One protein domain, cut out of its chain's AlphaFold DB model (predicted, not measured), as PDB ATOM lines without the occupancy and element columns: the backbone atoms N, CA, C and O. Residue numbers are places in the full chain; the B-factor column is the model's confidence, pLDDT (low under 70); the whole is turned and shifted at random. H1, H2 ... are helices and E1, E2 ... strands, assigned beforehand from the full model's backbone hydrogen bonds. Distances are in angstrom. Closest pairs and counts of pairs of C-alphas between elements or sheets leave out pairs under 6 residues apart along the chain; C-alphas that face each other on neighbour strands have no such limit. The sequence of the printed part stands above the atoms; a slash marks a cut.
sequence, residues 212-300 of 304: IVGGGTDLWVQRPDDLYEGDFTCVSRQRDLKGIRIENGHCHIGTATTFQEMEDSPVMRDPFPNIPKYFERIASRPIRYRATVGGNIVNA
ATOM      1  N   ILE A 212      34.250  10.163 -14.387       91.31
ATOM      2  CA  ILE A 212      35.532  10.860 -14.539       91.31
ATOM      3  C   ILE A 212      35.726  11.254 -16.001       91.31
ATOM      4  O   ILE A 212      35.728  10.411 -16.897       91.31
ATOM      5  N   VAL A 213      35.908  12.549 -16.244       92.44
ATOM      6  CA  VAL A 213      35.984  13.125 -17.585       92.44
ATOM      7  C   VAL A 213      37.371  13.709 -17.810       92.44
ATOM      8  O   VAL A 213      37.757  14.666 -17.146       92.44
ATOM      9  N   GLY A 214      38.104  13.170 -18.788       93.25
ATOM     10  CA  GLY A 214      39.299  13.815 -19.340       93.25
ATOM     11  C   GLY A 214      38.915  15.088 -20.098       93.25
ATOM     12  O   GLY A 214      38.698  16.133 -19.493       93.25
ATOM     13  N   GLY A 215      38.778  14.993 -21.421       92.81
ATOM     14  CA  GLY A 215      38.216  16.073 -22.246       92.81
ATOM     15  C   GLY A 215      36.895  15.750 -22.928       92.81
ATOM     16  O   GLY A 215      36.486  16.491 -23.811       92.81
ATOM     17  N   GLY A 216      36.247  14.635 -22.581       94.56
ATOM     18  CA  GLY A 216      34.853  14.372 -22.947       94.56
ATOM     19  C   GLY A 216      34.532  14.252 -24.444       94.56
ATOM     20  O   GLY A 216      33.359  14.269 -24.801       94.56
ATOM     21  N   THR A 217      35.532  14.137 -25.322       95.94
ATOM     22  CA  THR A 217      35.334  14.164 -26.782       95.94
ATOM     23  C   THR A 217      34.473  13.012 -27.292       95.94
ATOM     24  O   THR A 217      33.682  13.227 -28.198       95.94
ATOM     25  N   ASP A 218      34.558  11.834 -26.676       94.94
ATOM     26  CA  ASP A 218      33.671  10.698 -26.957       94.94
ATOM     27  C   ASP A 218      32.411  10.714 -26.083       94.94
ATOM     28  O   ASP A 218      31.302  10.471 -26.552       94.94
ATOM     29  N   LEU A 219      32.569  11.042 -24.796       94.62
ATOM     30  CA  LEU A 219      31.492  10.965 -23.806       94.62
ATOM     31  C   LEU A 219      30.295  11.860 -24.160       94.62
ATOM     32  O   LEU A 219      29.156  11.411 -24.059       94.62
ATOM     33  N   TRP A 220      30.532  13.090 -24.632       95.69
ATOM     34  CA  TRP A 220      29.452  14.001 -25.044       95.69
ATOM     35  C   TRP A 220      28.816  13.628 -26.386       95.69
ATOM     36  O   TRP A 220      27.738  14.127 -26.695       95.69
ATOM     37  N   VAL A 221      29.445  12.748 -27.168       95.88
ATOM     38  CA  VAL A 221      28.828  12.160 -28.366       95.88
ATOM     39  C   VAL A 221      27.943  10.981 -27.968       95.88
ATOM     40  O   VAL A 221      26.799  10.892 -28.399       95.88
ATOM     41  N   GLN A 222      28.459  10.087 -27.124       94.44
ATOM     42  CA  GLN A 222      27.803   8.821 -26.790       94.44
ATOM     43  C   GLN A 222      26.685   8.970 -25.751       94.44
ATOM     44  O   GLN A 222      25.691   8.251 -25.812       94.44
ATOM     45  N   ARG A 223      26.865   9.858 -24.762       93.25
ATOM     46  CA  ARG A 223      26.000   9.974 -23.574       93.25
ATOM     47  C   ARG A 223      25.717  11.438 -23.170       93.25
ATOM     48  O   ARG A 223      25.901  11.789 -22.005       93.25
ATOM     49  N   PRO A 224      25.288  12.321 -24.096       92.44
ATOM     50  CA  PRO A 224      25.074  13.740 -23.792       92.44
ATOM     51  C   PRO A 224      24.007  13.982 -22.715       92.44
ATOM     52  O   PRO A 224      24.206  14.842 -21.858       92.44
ATOM     53  N   ASP A 225      22.908  13.222 -22.732       91.31
ATOM     54  CA  ASP A 225      21.794  13.404 -21.791       91.31
ATOM     55  C   ASP A 225      22.188  13.009 -20.362       91.31
ATOM     56  O   ASP A 225      21.904  13.742 -19.415       91.31
ATOM     57  N   ASP A 226      22.933  11.909 -20.214       90.88
ATOM     58  CA  ASP A 226      23.434  11.451 -18.914       90.88
ATOM     59  C   ASP A 226      24.371  12.475 -18.272       90.88
ATOM     60  O   ASP A 226      24.391  12.623 -17.055       90.88
ATOM     61  N   LEU A 227      25.161  13.182 -19.083       91.19
ATOM     62  CA  LEU A 227      26.124  14.171 -18.603       91.19
ATOM     63  C   LEU A 227      25.480  15.531 -18.345       91.19
ATOM     64  O   LEU A 227      26.018  16.292 -17.548       91.19
ATOM     65  N   TYR A 228      24.347  15.845 -18.983       91.62
ATOM     66  CA  TYR A 228      23.704  17.159 -18.893       91.62
ATOM     67  C   TYR A 228      23.370  17.545 -17.443       91.62
ATOM     68  O   TYR A 228      23.758  18.629 -16.999       91.62
ATOM     69  N   GLU A 229      22.721  16.641 -16.698       86.00
ATOM     70  CA  GLU A 229      22.432  16.788 -15.255       86.00
ATOM     71  C   GLU A 229      23.233  15.819 -14.372       86.00
ATOM     72  O   GLU A 229      23.078  15.823 -13.150       86.00
ATOM     73  N   GLY A 230      24.071  14.974 -14.978       83.12
ATOM     74  CA  GLY A 230      24.834  13.954 -14.271       83.12
ATOM     75  C   GLY A 230      25.932  14.508 -13.374       83.12
ATOM     76  O   GLY A 230      26.414  15.631 -13.537       83.12
ATOM     77  N   ASP A 231      26.367  13.662 -12.443       86.94
ATOM     78  CA  ASP A 231      27.548  13.913 -11.627       86.94
ATOM     79  C   ASP A 231      28.803  13.487 -12.400       86.94
ATOM     80  O   ASP A 231      28.952  12.330 -12.816       86.94
ATOM     81  N   PHE A 232      29.693  14.442 -12.644       89.69
ATOM     82  CA  PHE A 232      30.951  14.192 -13.330       89.69
ATOM     83  C   PHE A 232      32.066  15.084 -12.791       89.69
ATOM     84  O   PHE A 232      31.860  16.224 -12.369       89.69
ATOM     85  N   THR A 233      33.292  14.577 -12.868       88.75
ATOM     86  CA  THR A 233      34.498  15.299 -12.463       88.75
ATOM     87  C   THR A 233      35.440  15.453 -13.643       88.75
ATOM     88  O   THR A 233      36.025  14.482 -14.122       88.75
ATOM     89  N   CYS A 234      35.615  16.694 -14.096       88.69
ATOM     90  CA  CYS A 234      36.617  17.035 -15.101       88.69
ATOM     91  C   CYS A 234      38.021  17.011 -14.490       88.69
ATOM     92  O   CYS A 234      38.339  17.819 -13.616       88.69
ATOM     93  N   VAL A 235      38.889  16.141 -15.001       89.50
ATOM     94  CA  VAL A 235      40.294  16.047 -14.578       89.50
ATOM     95  C   VAL A 235      41.241  16.863 -15.461       89.50
ATOM     96  O   VAL A 235      42.419  16.995 -15.149       89.50
ATOM     97  N   SER A 236      40.731  17.496 -16.523       80.81
ATOM     98  CA  SER A 236      41.506  18.319 -17.468       80.81
ATOM     99  C   SER A 236      42.189  19.551 -16.863       80.81
ATOM    100  O   SER A 236      42.998  20.184 -17.541       80.81
ATOM    101  N   ARG A 237      41.888  19.913 -15.610       79.56
ATOM    102  CA  ARG A 237      42.562  20.998 -14.870       79.56
ATOM    103  C   ARG A 237      43.610  20.498 -13.879       79.56
ATOM    104  O   ARG A 237      44.427  21.284 -13.423       79.56
ATOM    105  N   GLN A 238      43.628  19.205 -13.568       86.31
ATOM    106  CA  GLN A 238      44.521  18.675 -12.546       86.31
ATOM    107  C   GLN A 238      45.949  18.575 -13.064       86.31
ATOM    108  O   GLN A 238      46.269  17.719 -13.887       86.31
ATOM    109  N   ARG A 239      46.807  19.466 -12.565       85.00
ATOM    110  CA  ARG A 239      48.204  19.588 -13.002       85.00
ATOM    111  C   ARG A 239      48.995  18.301 -12.794       85.00
ATOM    112  O   ARG A 239      49.741  17.919 -13.685       85.00
ATOM    113  N   ASP A 240      48.760  17.599 -11.689       88.75
ATOM    114  CA  ASP A 240      49.462  16.350 -11.359       88.75
ATOM    115  C   ASP A 240      49.114  15.196 -12.314       88.75
ATOM    116  O   ASP A 240      49.868  14.230 -12.438       88.75
ATOM    117  N   LEU A 241      47.990  15.306 -13.031       91.50
ATOM    118  CA  LEU A 241      47.572  14.359 -14.064       91.50
ATOM    119  C   LEU A 241      47.996  14.789 -15.474       91.50
ATOM    120  O   LEU A 241      47.648  14.108 -16.438       91.50
ATOM    121  N   LYS A 242      48.736  15.891 -15.624       92.25
ATOM    122  CA  LYS A 242      49.220  16.391 -16.913       92.25
ATOM    123  C   LYS A 242      50.723  16.223 -17.079       92.25
ATOM    124  O   LYS A 242      51.485  16.136 -16.119       92.25
ATOM    125  N   GLY A 243      51.144  16.281 -18.335       93.75
ATOM    126  CA  GLY A 243      52.539  16.375 -18.719       93.75
ATOM    127  C   GLY A 243      53.188  15.022 -18.971       93.75
ATOM    128  O   GLY A 243      52.627  13.952 -18.728       93.75
ATOM    129  N   ILE A 244      54.399  15.110 -19.507       95.69
ATOM    130  CA  ILE A 244      55.210  13.971 -19.916       95.69
ATOM    131  C   ILE A 244      56.588  14.162 -19.301       95.69
ATOM    132  O   ILE A 244      57.191  15.221 -19.471       95.69
ATOM    133  N   ARG A 245      57.078  13.158 -18.574       94.31
ATOM    134  CA  ARG A 245      58.389  13.205 -17.914       94.31
ATOM    135  C   ARG A 245      59.126  11.882 -18.048       94.31
ATOM    136  O   ARG A 245      58.496  10.829 -18.104       94.31
ATOM    137  N   ILE A 246      60.453  11.947 -18.052       94.75
ATOM    138  CA  ILE A 246      61.312  10.771 -17.926       94.75
ATOM    139  C   ILE A 246      61.784  10.673 -16.480       94.75
ATOM    140  O   ILE A 246      62.340  11.629 -15.946       94.75
ATOM    141  N   GLU A 247      61.579   9.521 -15.857       95.12
ATOM    142  CA  GLU A 247      61.996   9.247 -14.485       95.12
ATOM    143  C   GLU A 247      62.536   7.816 -14.410       95.12
ATOM    144  O   GLU A 247      61.886   6.879 -14.862       95.12
ATOM    145  N   ASN A 248      63.760   7.639 -13.898       94.12
ATOM    146  CA  ASN A 248      64.415   6.328 -13.765       94.12
ATOM    147  C   ASN A 248      64.415   5.472 -15.054       94.12
ATOM    148  O   ASN A 248      64.292   4.253 -14.997       94.12
ATOM    149  N   GLY A 249      64.534   6.104 -16.228       92.12
ATOM    150  CA  GLY A 249      64.512   5.419 -17.529       92.12
ATOM    151  C   GLY A 249      63.114   5.077 -18.064       92.12
ATOM    152  O   GLY A 249      63.006   4.511 -19.148       92.12
ATOM    153  N   HIS A 250      62.047   5.450 -17.354       94.19
ATOM    154  CA  HIS A 250      60.662   5.269 -17.780       94.19
ATOM    155  C   HIS A 250      60.042   6.594 -18.232       94.19
ATOM    156  O   HIS A 250      60.260   7.640 -17.622       94.19
ATOM    157  N   CYS A 251      59.239   6.548 -19.298       93.94
ATOM    158  CA  CYS A 251      58.409   7.674 -19.716       93.94
ATOM    159  C   CYS A 251      57.055   7.609 -19.003       93.94
ATOM    160  O   CYS A 251      56.294   6.658 -19.183       93.94
ATOM    161  N   HIS A 252      56.758   8.626 -18.200       95.38
ATOM    162  CA  HIS A 252      55.488   8.791 -17.508       95.38
ATOM    163  C   HIS A 252      54.646   9.832 -18.237       95.38
ATOM    164  O   HIS A 252      55.070  10.976 -18.402       95.38
ATOM    165  N   ILE A 253      53.436   9.438 -18.634       95.94
ATOM    166  CA  ILE A 253      52.470  10.294 -19.325       95.94
ATOM    167  C   ILE A 253      51.258  10.452 -18.414       95.94
ATOM    168  O   ILE A 253      50.592   9.470 -18.083       95.94
ATOM    169  N   GLY A 254      50.977  11.682 -17.987       95.81
ATOM    170  CA  GLY A 254      49.809  11.976 -17.165       95.81
ATOM    171  C   GLY A 254      48.509  11.674 -17.915       95.81
ATOM    172  O   GLY A 254      48.397  11.958 -19.109       95.81
ATOM    173  N   THR A 255      47.507  11.118 -17.233       94.69
ATOM    174  CA  THR A 255      46.245  10.674 -17.854       94.69
ATOM    175  C   THR A 255      45.417  11.813 -18.452       94.69
ATOM    176  O   THR A 255      44.707  11.590 -19.431       94.69
ATOM    177  N   ALA A 256      45.528  13.026 -17.910       94.94
ATOM    178  CA  ALA A 256      44.884  14.238 -18.413       94.94
ATOM    179  C   ALA A 256      45.729  14.985 -19.462       94.94
ATOM    180  O   ALA A 256      45.304  16.038 -19.941       94.94
ATOM    181  N   THR A 257      46.899  14.453 -19.840       96.69
ATOM    182  CA  THR A 257      47.683  14.969 -20.970       96.69
ATOM    183  C   THR A 257      46.869  14.834 -22.243       96.69
ATOM    184  O   THR A 257      46.350  13.759 -22.554       96.69
ATOM    185  N   THR A 258      46.739  15.930 -22.975       96.56
ATOM    186  CA  THR A 258      46.015  15.961 -24.242       96.56
ATOM    187  C   THR A 258      46.866  15.406 -25.379       96.56
ATOM    188  O   THR A 258      48.096  15.418 -25.326       96.56
ATOM    189  N   PHE A 259      46.220  14.944 -26.446       96.31
ATOM    190  CA  PHE A 259      46.926  14.505 -27.649       96.31
ATOM    191  C   PHE A 259      47.750  15.650 -28.250       96.31
ATOM    192  O   PHE A 259      48.864  15.421 -28.704       96.31
ATOM    193  N   GLN A 260      47.261  16.892 -28.197       94.94
ATOM    194  CA  GLN A 260      48.061  18.024 -28.664       94.94
ATOM    195  C   GLN A 260      49.293  18.278 -27.776       94.94
ATOM    196  O   GLN A 260      50.379  18.490 -28.301       94.94
ATOM    197  N   GLU A 261      49.171  18.192 -26.446       94.50
ATOM    198  CA  GLU A 261      50.328  18.297 -25.538       94.50
ATOM    199  C   GLU A 261      51.342  17.160 -25.767       94.50
ATOM    200  O   GLU A 261      52.547  17.388 -25.684       94.50
ATOM    201  N   MET A 262      50.877  15.950 -26.102       95.25
ATOM    202  CA  MET A 262      51.755  14.847 -26.501       95.25
ATOM    203  C   MET A 262      52.460  15.129 -27.829       95.25
ATOM    204  O   MET A 262      53.666  14.905 -27.927       95.25
ATOM    205  N   GLU A 263      51.731  15.637 -28.829       94.56
ATOM    206  CA  GLU A 263      52.289  16.035 -30.124       94.56
ATOM    207  C   GLU A 263      53.383  17.091 -29.951       94.56
ATOM    208  O   GLU A 263      54.390  17.022 -30.650       94.56
ATOM    209  N   ASP A 264      53.191  18.051 -29.042       91.12
ATOM    210  CA  ASP A 264      54.078  19.199 -28.810       91.12
ATOM    211  C   ASP A 264      55.228  18.938 -27.830       91.12
ATOM    212  O   ASP A 264      56.160  19.738 -27.756       91.12
ATOM    213  N   SER A 265      55.211  17.809 -27.122       93.38
ATOM    214  CA  SER A 265      56.211  17.479 -26.107       93.38
ATOM    215  C   SER A 265      57.588  17.163 -26.715       93.38
ATOM    216  O   SER A 265      57.709  16.185 -27.462       93.38
ATOM    217  N   PRO A 266      58.662  17.892 -26.344       91.69
ATOM    218  CA  PRO A 266      60.032  17.541 -26.729       91.69
ATOM    219  C   PRO A 266      60.425  16.137 -26.260       91.69
ATOM    220  O   PRO A 266      61.018  15.377 -27.015       91.69
ATOM    221  N   VAL A 267      59.966  15.738 -25.066       93.06
ATOM    222  CA  VAL A 267      60.200  14.398 -24.497       93.06
ATOM    223  C   VAL A 267      59.692  13.286 -25.420       93.06
ATOM    224  O   VAL A 267      60.256  12.196 -25.443       93.06
ATOM    225  N   MET A 268      58.638  13.558 -26.194       92.12
ATOM    226  CA  MET A 268      58.107  12.624 -27.185       92.12
ATOM    227  C   MET A 268      58.759  12.806 -28.561       92.12
ATOM    228  O   MET A 268      59.040  11.818 -29.237       92.12
ATOM    229  N   ARG A 269      59.011  14.049 -28.987       91.44
ATOM    230  CA  ARG A 269      59.579  14.355 -30.312       91.44
ATOM    231  C   ARG A 269      61.032  13.914 -30.467       91.44
ATOM    232  O   ARG A 269      61.387  13.476 -31.556       91.44
ATOM    233  N   ASP A 270      61.834  13.990 -29.411       89.81
ATOM    234  CA  ASP A 270      63.251  13.614 -29.445       89.81
ATOM    235  C   ASP A 270      63.448  12.128 -29.818       89.81
ATOM    236  O   ASP A 270      64.167  11.846 -30.779       89.81
ATOM    237  N   PRO A 271      62.784  11.158 -29.152       90.31
ATOM    238  CA  PRO A 271      62.851   9.751 -29.552       90.31
ATOM    239  C   PRO A 271      61.975   9.411 -30.769       90.31
ATOM    240  O   PRO A 271      62.258   8.439 -31.471       90.31
ATOM    241  N   PHE A 272      60.917  10.185 -31.042       91.88
ATOM    242  CA  PHE A 272      59.960   9.910 -32.119       91.88
ATOM    243  C   PHE A 272      59.735  11.139 -33.022       91.88
ATOM    244  O   PHE A 272      58.652  11.734 -33.020       91.88
ATOM    245  N   PRO A 273      60.705  11.494 -33.884       90.56
ATOM    246  CA  PRO A 273      60.654  12.729 -34.676       90.56
ATOM    247  C   PRO A 273      59.485  12.784 -35.674       90.56
ATOM    248  O   PRO A 273      59.087  13.858 -36.118       90.56
ATOM    249  N   ASN A 274      58.893  11.633 -36.014       93.25
ATOM    250  CA  ASN A 274      57.745  11.535 -36.919       93.25
ATOM    251  C   ASN A 274      56.376  11.681 -36.226       93.25
ATOM    252  O   ASN A 274      55.362  11.630 -36.924       93.25
ATOM    253  N   ILE A 275      56.312  11.878 -34.900       91.44
ATOM    254  CA  ILE A 275      55.046  12.057 -34.159       91.44
ATOM    255  C   ILE A 275      54.102  13.070 -34.818       91.44
ATOM    256  O   ILE A 275      52.956  12.694 -35.068       91.44
ATOM    257  N   PRO A 276      54.539  14.288 -35.199       90.31
ATOM    258  CA  PRO A 276      53.634  15.266 -35.805       90.31
ATOM    259  C   PRO A 276      52.910  14.725 -37.049       90.31
ATOM    260  O   PRO A 276      51.704  14.901 -37.201       90.31
ATOM    261  N   LYS A 277      53.610  13.953 -37.891       91.00
ATOM    262  CA  LYS A 277      53.036  13.341 -39.101       91.00
ATOM    263  C   LYS A 277      51.986  12.270 -38.790       91.00
ATOM    264  O   LYS A 277      51.049  12.087 -39.563       91.00
ATOM    265  N   TYR A 278      52.136  11.531 -37.692       91.44
ATOM    266  CA  TYR A 278      51.112  10.576 -37.262       91.44
ATOM    267  C   TYR A 278      49.893  11.301 -36.692       91.44
ATOM    268  O   TYR A 278      48.762  10.940 -37.009       91.44
ATOM    269  N   PHE A 279      50.117  12.372 -35.932       91.81
ATOM    270  CA  PHE A 279      49.053  13.168 -35.325       91.81
ATOM    271  C   PHE A 279      48.231  13.953 -36.352       91.81
ATOM    272  O   PHE A 279      47.049  14.187 -36.120       91.81
ATOM    273  N   GLU A 280      48.775  14.254 -37.536       89.12
ATOM    274  CA  GLU A 280      47.989  14.736 -38.687       89.12
ATOM    275  C   GLU A 280      46.832  13.793 -39.072       89.12
ATOM    276  O   GLU A 280      45.865  14.238 -39.685       89.12
ATOM    277  N   ARG A 281      46.907  12.506 -38.708       90.75
ATOM    278  CA  ARG A 281      45.872  11.496 -38.986       90.75
ATOM    279  C   ARG A 281      44.943  11.226 -37.801       90.75
ATOM    280  O   ARG A 281      44.007  10.449 -37.947       90.75
ATOM    281  N   ILE A 282      45.194  11.843 -36.645       92.69
ATOM    282  CA  ILE A 282      44.421  11.635 -35.416       92.69
ATOM    283  C   ILE A 282      43.542  12.858 -35.178       92.69
ATOM    284  O   ILE A 282      43.974  13.840 -34.570       92.69
ATOM    285  N   ALA A 283      42.299  12.781 -35.654       94.19
ATOM    286  CA  ALA A 283      41.295  13.837 -35.532       94.19
ATOM    287  C   ALA A 283      41.806  15.232 -35.967       94.19
ATOM    288  O   ALA A 283      42.872  15.398 -36.563       94.19
ATOM    289  N   SER A 284      41.025  16.270 -35.685       95.00
ATOM    290  CA  SER A 284      41.439  17.660 -35.880       95.00
ATOM    291  C   SER A 284      42.013  18.258 -34.589       95.00
ATOM    292  O   SER A 284      41.759  17.763 -33.488       95.00
ATOM    293  N   ARG A 285      42.769  19.360 -34.697       94.44
ATOM    294  CA  ARG A 285      43.334  20.061 -33.526       94.44
ATOM    295  C   ARG A 285      42.284  20.415 -32.456       94.44
ATOM    296  O   ARG A 285      42.556  20.141 -31.292       94.44
ATOM    297  N   PRO A 286      41.092  20.952 -32.792       96.75
ATOM    298  CA  PRO A 286      40.041  21.212 -31.803       96.75
ATOM    299  C   PRO A 286      39.648  20.008 -30.939       96.75
ATOM    300  O   PRO A 286      39.388  20.175 -29.747       96.75
ATOM    301  N   ILE A 287      39.671  18.801 -31.513       97.38
ATOM    302  CA  ILE A 287      39.490  17.553 -30.768       97.38
ATOM    303  C   ILE A 287      40.742  17.232 -29.956       97.38
ATOM    304  O   ILE A 287      40.635  17.010 -28.754       97.38
ATOM    305  N   ARG A 288      41.937  17.273 -30.558       96.81
ATOM    306  CA  ARG A 288      43.203  16.944 -29.872       96.81
ATOM    307  C   ARG A 288      43.554  17.860 -28.700       96.81
ATOM    308  O   ARG A 288      44.253  17.416 -27.796       96.81
ATOM    309  N   TYR A 289      43.062  19.099 -28.680       95.75
ATOM    310  CA  TYR A 289      43.196  20.013 -27.537       95.75
ATOM    311  C   TYR A 289      42.395  19.579 -26.305       95.75
ATOM    312  O   TYR A 289      42.590  20.141 -25.229       95.75
ATOM    313  N   ARG A 290      41.473  18.620 -26.452       96.25
ATOM    314  CA  ARG A 290      40.661  18.090 -25.352       96.25
ATOM    315  C   ARG A 290      40.823  16.592 -25.179       96.25
ATOM    316  O   ARG A 290      40.888  16.139 -24.046       96.25
ATOM    317  N   ALA A 291      40.923  15.826 -26.260       96.50
ATOM    318  CA  ALA A 291      41.159  14.391 -26.199       96.50
ATOM    319  C   ALA A 291      42.402  14.115 -25.345       96.50
ATOM    320  O   ALA A 291      43.489  14.610 -25.642       96.50
ATOM    321  N   THR A 292      42.218  13.362 -24.264       96.94
ATOM    322  CA  THR A 292      43.266  13.022 -23.295       96.94
ATOM    323  C   THR A 292      43.721  11.586 -23.477       96.94
ATOM    324  O   THR A 292      42.893  10.734 -23.801       96.94
ATOM    325  N   VAL A 293      44.980  11.293 -23.162       95.56
ATOM    326  CA  VAL A 293      45.549   9.935 -23.208       95.56
ATOM    327  C   VAL A 293      44.732   8.948 -22.377       95.56
ATOM    328  O   VAL A 293      44.312   7.915 -22.887       95.56
ATOM    329  N   GLY A 294      44.432   9.284 -21.117       95.12
ATOM    330  CA  GLY A 294      43.641   8.418 -20.239       95.12
ATOM    331  C   GLY A 294      42.216   8.211 -20.753       95.12
ATOM    332  O   GLY A 294      41.714   7.093 -20.744       95.12
ATOM    333  N   GLY A 295      41.594   9.276 -21.267       94.75
ATOM    334  CA  GLY A 295      40.279   9.198 -21.906       94.75
ATOM    335  C   GLY A 295      40.253   8.249 -23.106       94.75
ATOM    336  O   GLY A 295      39.351   7.428 -23.195       94.75
ATOM    337  N   ASN A 296      41.254   8.307 -23.988       95.56
ATOM    338  CA  ASN A 296      41.349   7.407 -25.139       95.56
ATOM    339  C   ASN A 296      41.552   5.938 -24.715       95.56
ATOM    340  O   ASN A 296      40.831   5.074 -25.207       95.56
ATOM    341  N   ILE A 297      42.443   5.670 -23.751       95.25
ATOM    342  CA  ILE A 297      42.687   4.312 -23.229       95.25
ATOM    343  C   ILE A 297      41.413   3.720 -22.606       95.25
ATOM    344  O   ILE A 297      41.055   2.584 -22.900       95.25
ATOM    345  N   VAL A 298      40.718   4.484 -21.755       93.75
ATOM    346  CA  VAL A 298      39.517   4.005 -21.046       93.75
ATOM    347  C   VAL A 298      38.303   3.903 -21.971       93.75
ATOM    348  O   VAL A 298      37.472   3.023 -21.771       93.75
ATOM    349  N   ASN A 299      38.205   4.758 -22.996       93.56
ATOM    350  CA  ASN A 299      37.158   4.650 -24.016       93.56
ATOM    351  C   ASN A 299      37.238   3.310 -24.767       93.56
ATOM    352  O   ASN A 299      36.210   2.819 -25.219       93.56
ATOM    353  N   ALA A 300      38.441   2.722 -24.880       93.38
ATOM    354  CA  ALA A 300      38.676   1.387 -25.437       93.38
ATOM    355  C   ALA A 300      37.967   1.160 -26.787       93.38
ATOM    356  O   ALA A 300      37.406   0.095 -27.052       93.38
TER     357      ALA A 300
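AT A GLANCE: This is residues 212 to 300 of the 304 residues of the protein "2Fe-2S iron-sulfur cluster binding domain-containing protein" of Candidatus Kentron sp. LFY (UniProt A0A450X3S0). Short helices and a small strand hairpin are strung along a winding chain that makes two unequal lobes: a small loop of chain with H1, H2 and E1 at one end, and a larger lobe in which H3 and H4 lie between the hairpin E2 and E3 on one side and H5 and H6 on the other. The last helix, H7, comes back toward the middle of the whole, between the two lobes. The printed part has 89 residues with seven named helices and three named strands, in the order H1 H2 E1 E2 E3 H3 H4 H5 H6 H7; the one sheet is E2 - E3, antiparallel, and the class is mixed, helices and strands. The whole is compact, with a radius of gyration of the C-alphas of 14.0 A, and spans 43 by 29 by 20 A.

IN THESE COORDINATES: H1, residues 219 to 222, begins with C-alpha 219 at (31.492, 10.965, -23.806). H2 is residues 224 to 228 and E1 residues 232 to 234. E2, residues 244 to 247, is 9.9 A long and begins with C-alpha 244 at (55.210, 13.971, -19.916); E3, residues 250 to 253, is 9.7 A long. H3 is residues 259 to 264, 8.6 A long, H4 residues 266 to 269, H5 residues 275 to 279 and H6 residues 285 to 288. H7, residues 293 to 299, is 9.9 A long and ends with C-alpha 299 at (37.158, 4.650, -24.016).

HOW THE PARTS SIT: H1 and H2 are close but not clearly touching, the C-alphas of Trp 220 and Leu 227 being closest at 7.3 A. H2 and E1 meet only through their link. E1 pairs with no named strand, but residues 212 to 213 pair in parallel with its residues 233 to 234. E2 and E3 form a hairpin, antiparallel at 155 degrees, with N 245 and O 252 at 3.0 A and N 252 and O 245 at 2.8 A, within hydrogen-bond range. The closest C-alphas of E2 and H4 are those of Ile 244 and Val 267, 6.8 A apart. H3 only just touches H5, with 3 pairs of C-alphas within 8 A, Glu 263 and Pro 276 being closest at 5.9 A. H3 also only just touches H6, again with 3 pairs, Phe 259 and Arg 288 being closest at 5.0 A. H3 and H7 are close but not clearly touching, their closest C-alphas, Phe 259 and Val 293, 6.5 A apart, at a shallow tilt of 22 degrees, opposite ways. Every O i to N i+4 pair is within hydrogen-bond range in H2, H3, H5 and H7; H1, H4 and H6 are too short for such a pair.

THE WHOLE: The two C-alphas farthest apart are those of Asp 225 and Asn 248, at 43.9 A. The printed part has no cut and no long link; the link from E1 to E2, 9 residues, is short and the others are tight. The mean pLDDT of the printed part is 92.7, and no printed residue is under 70.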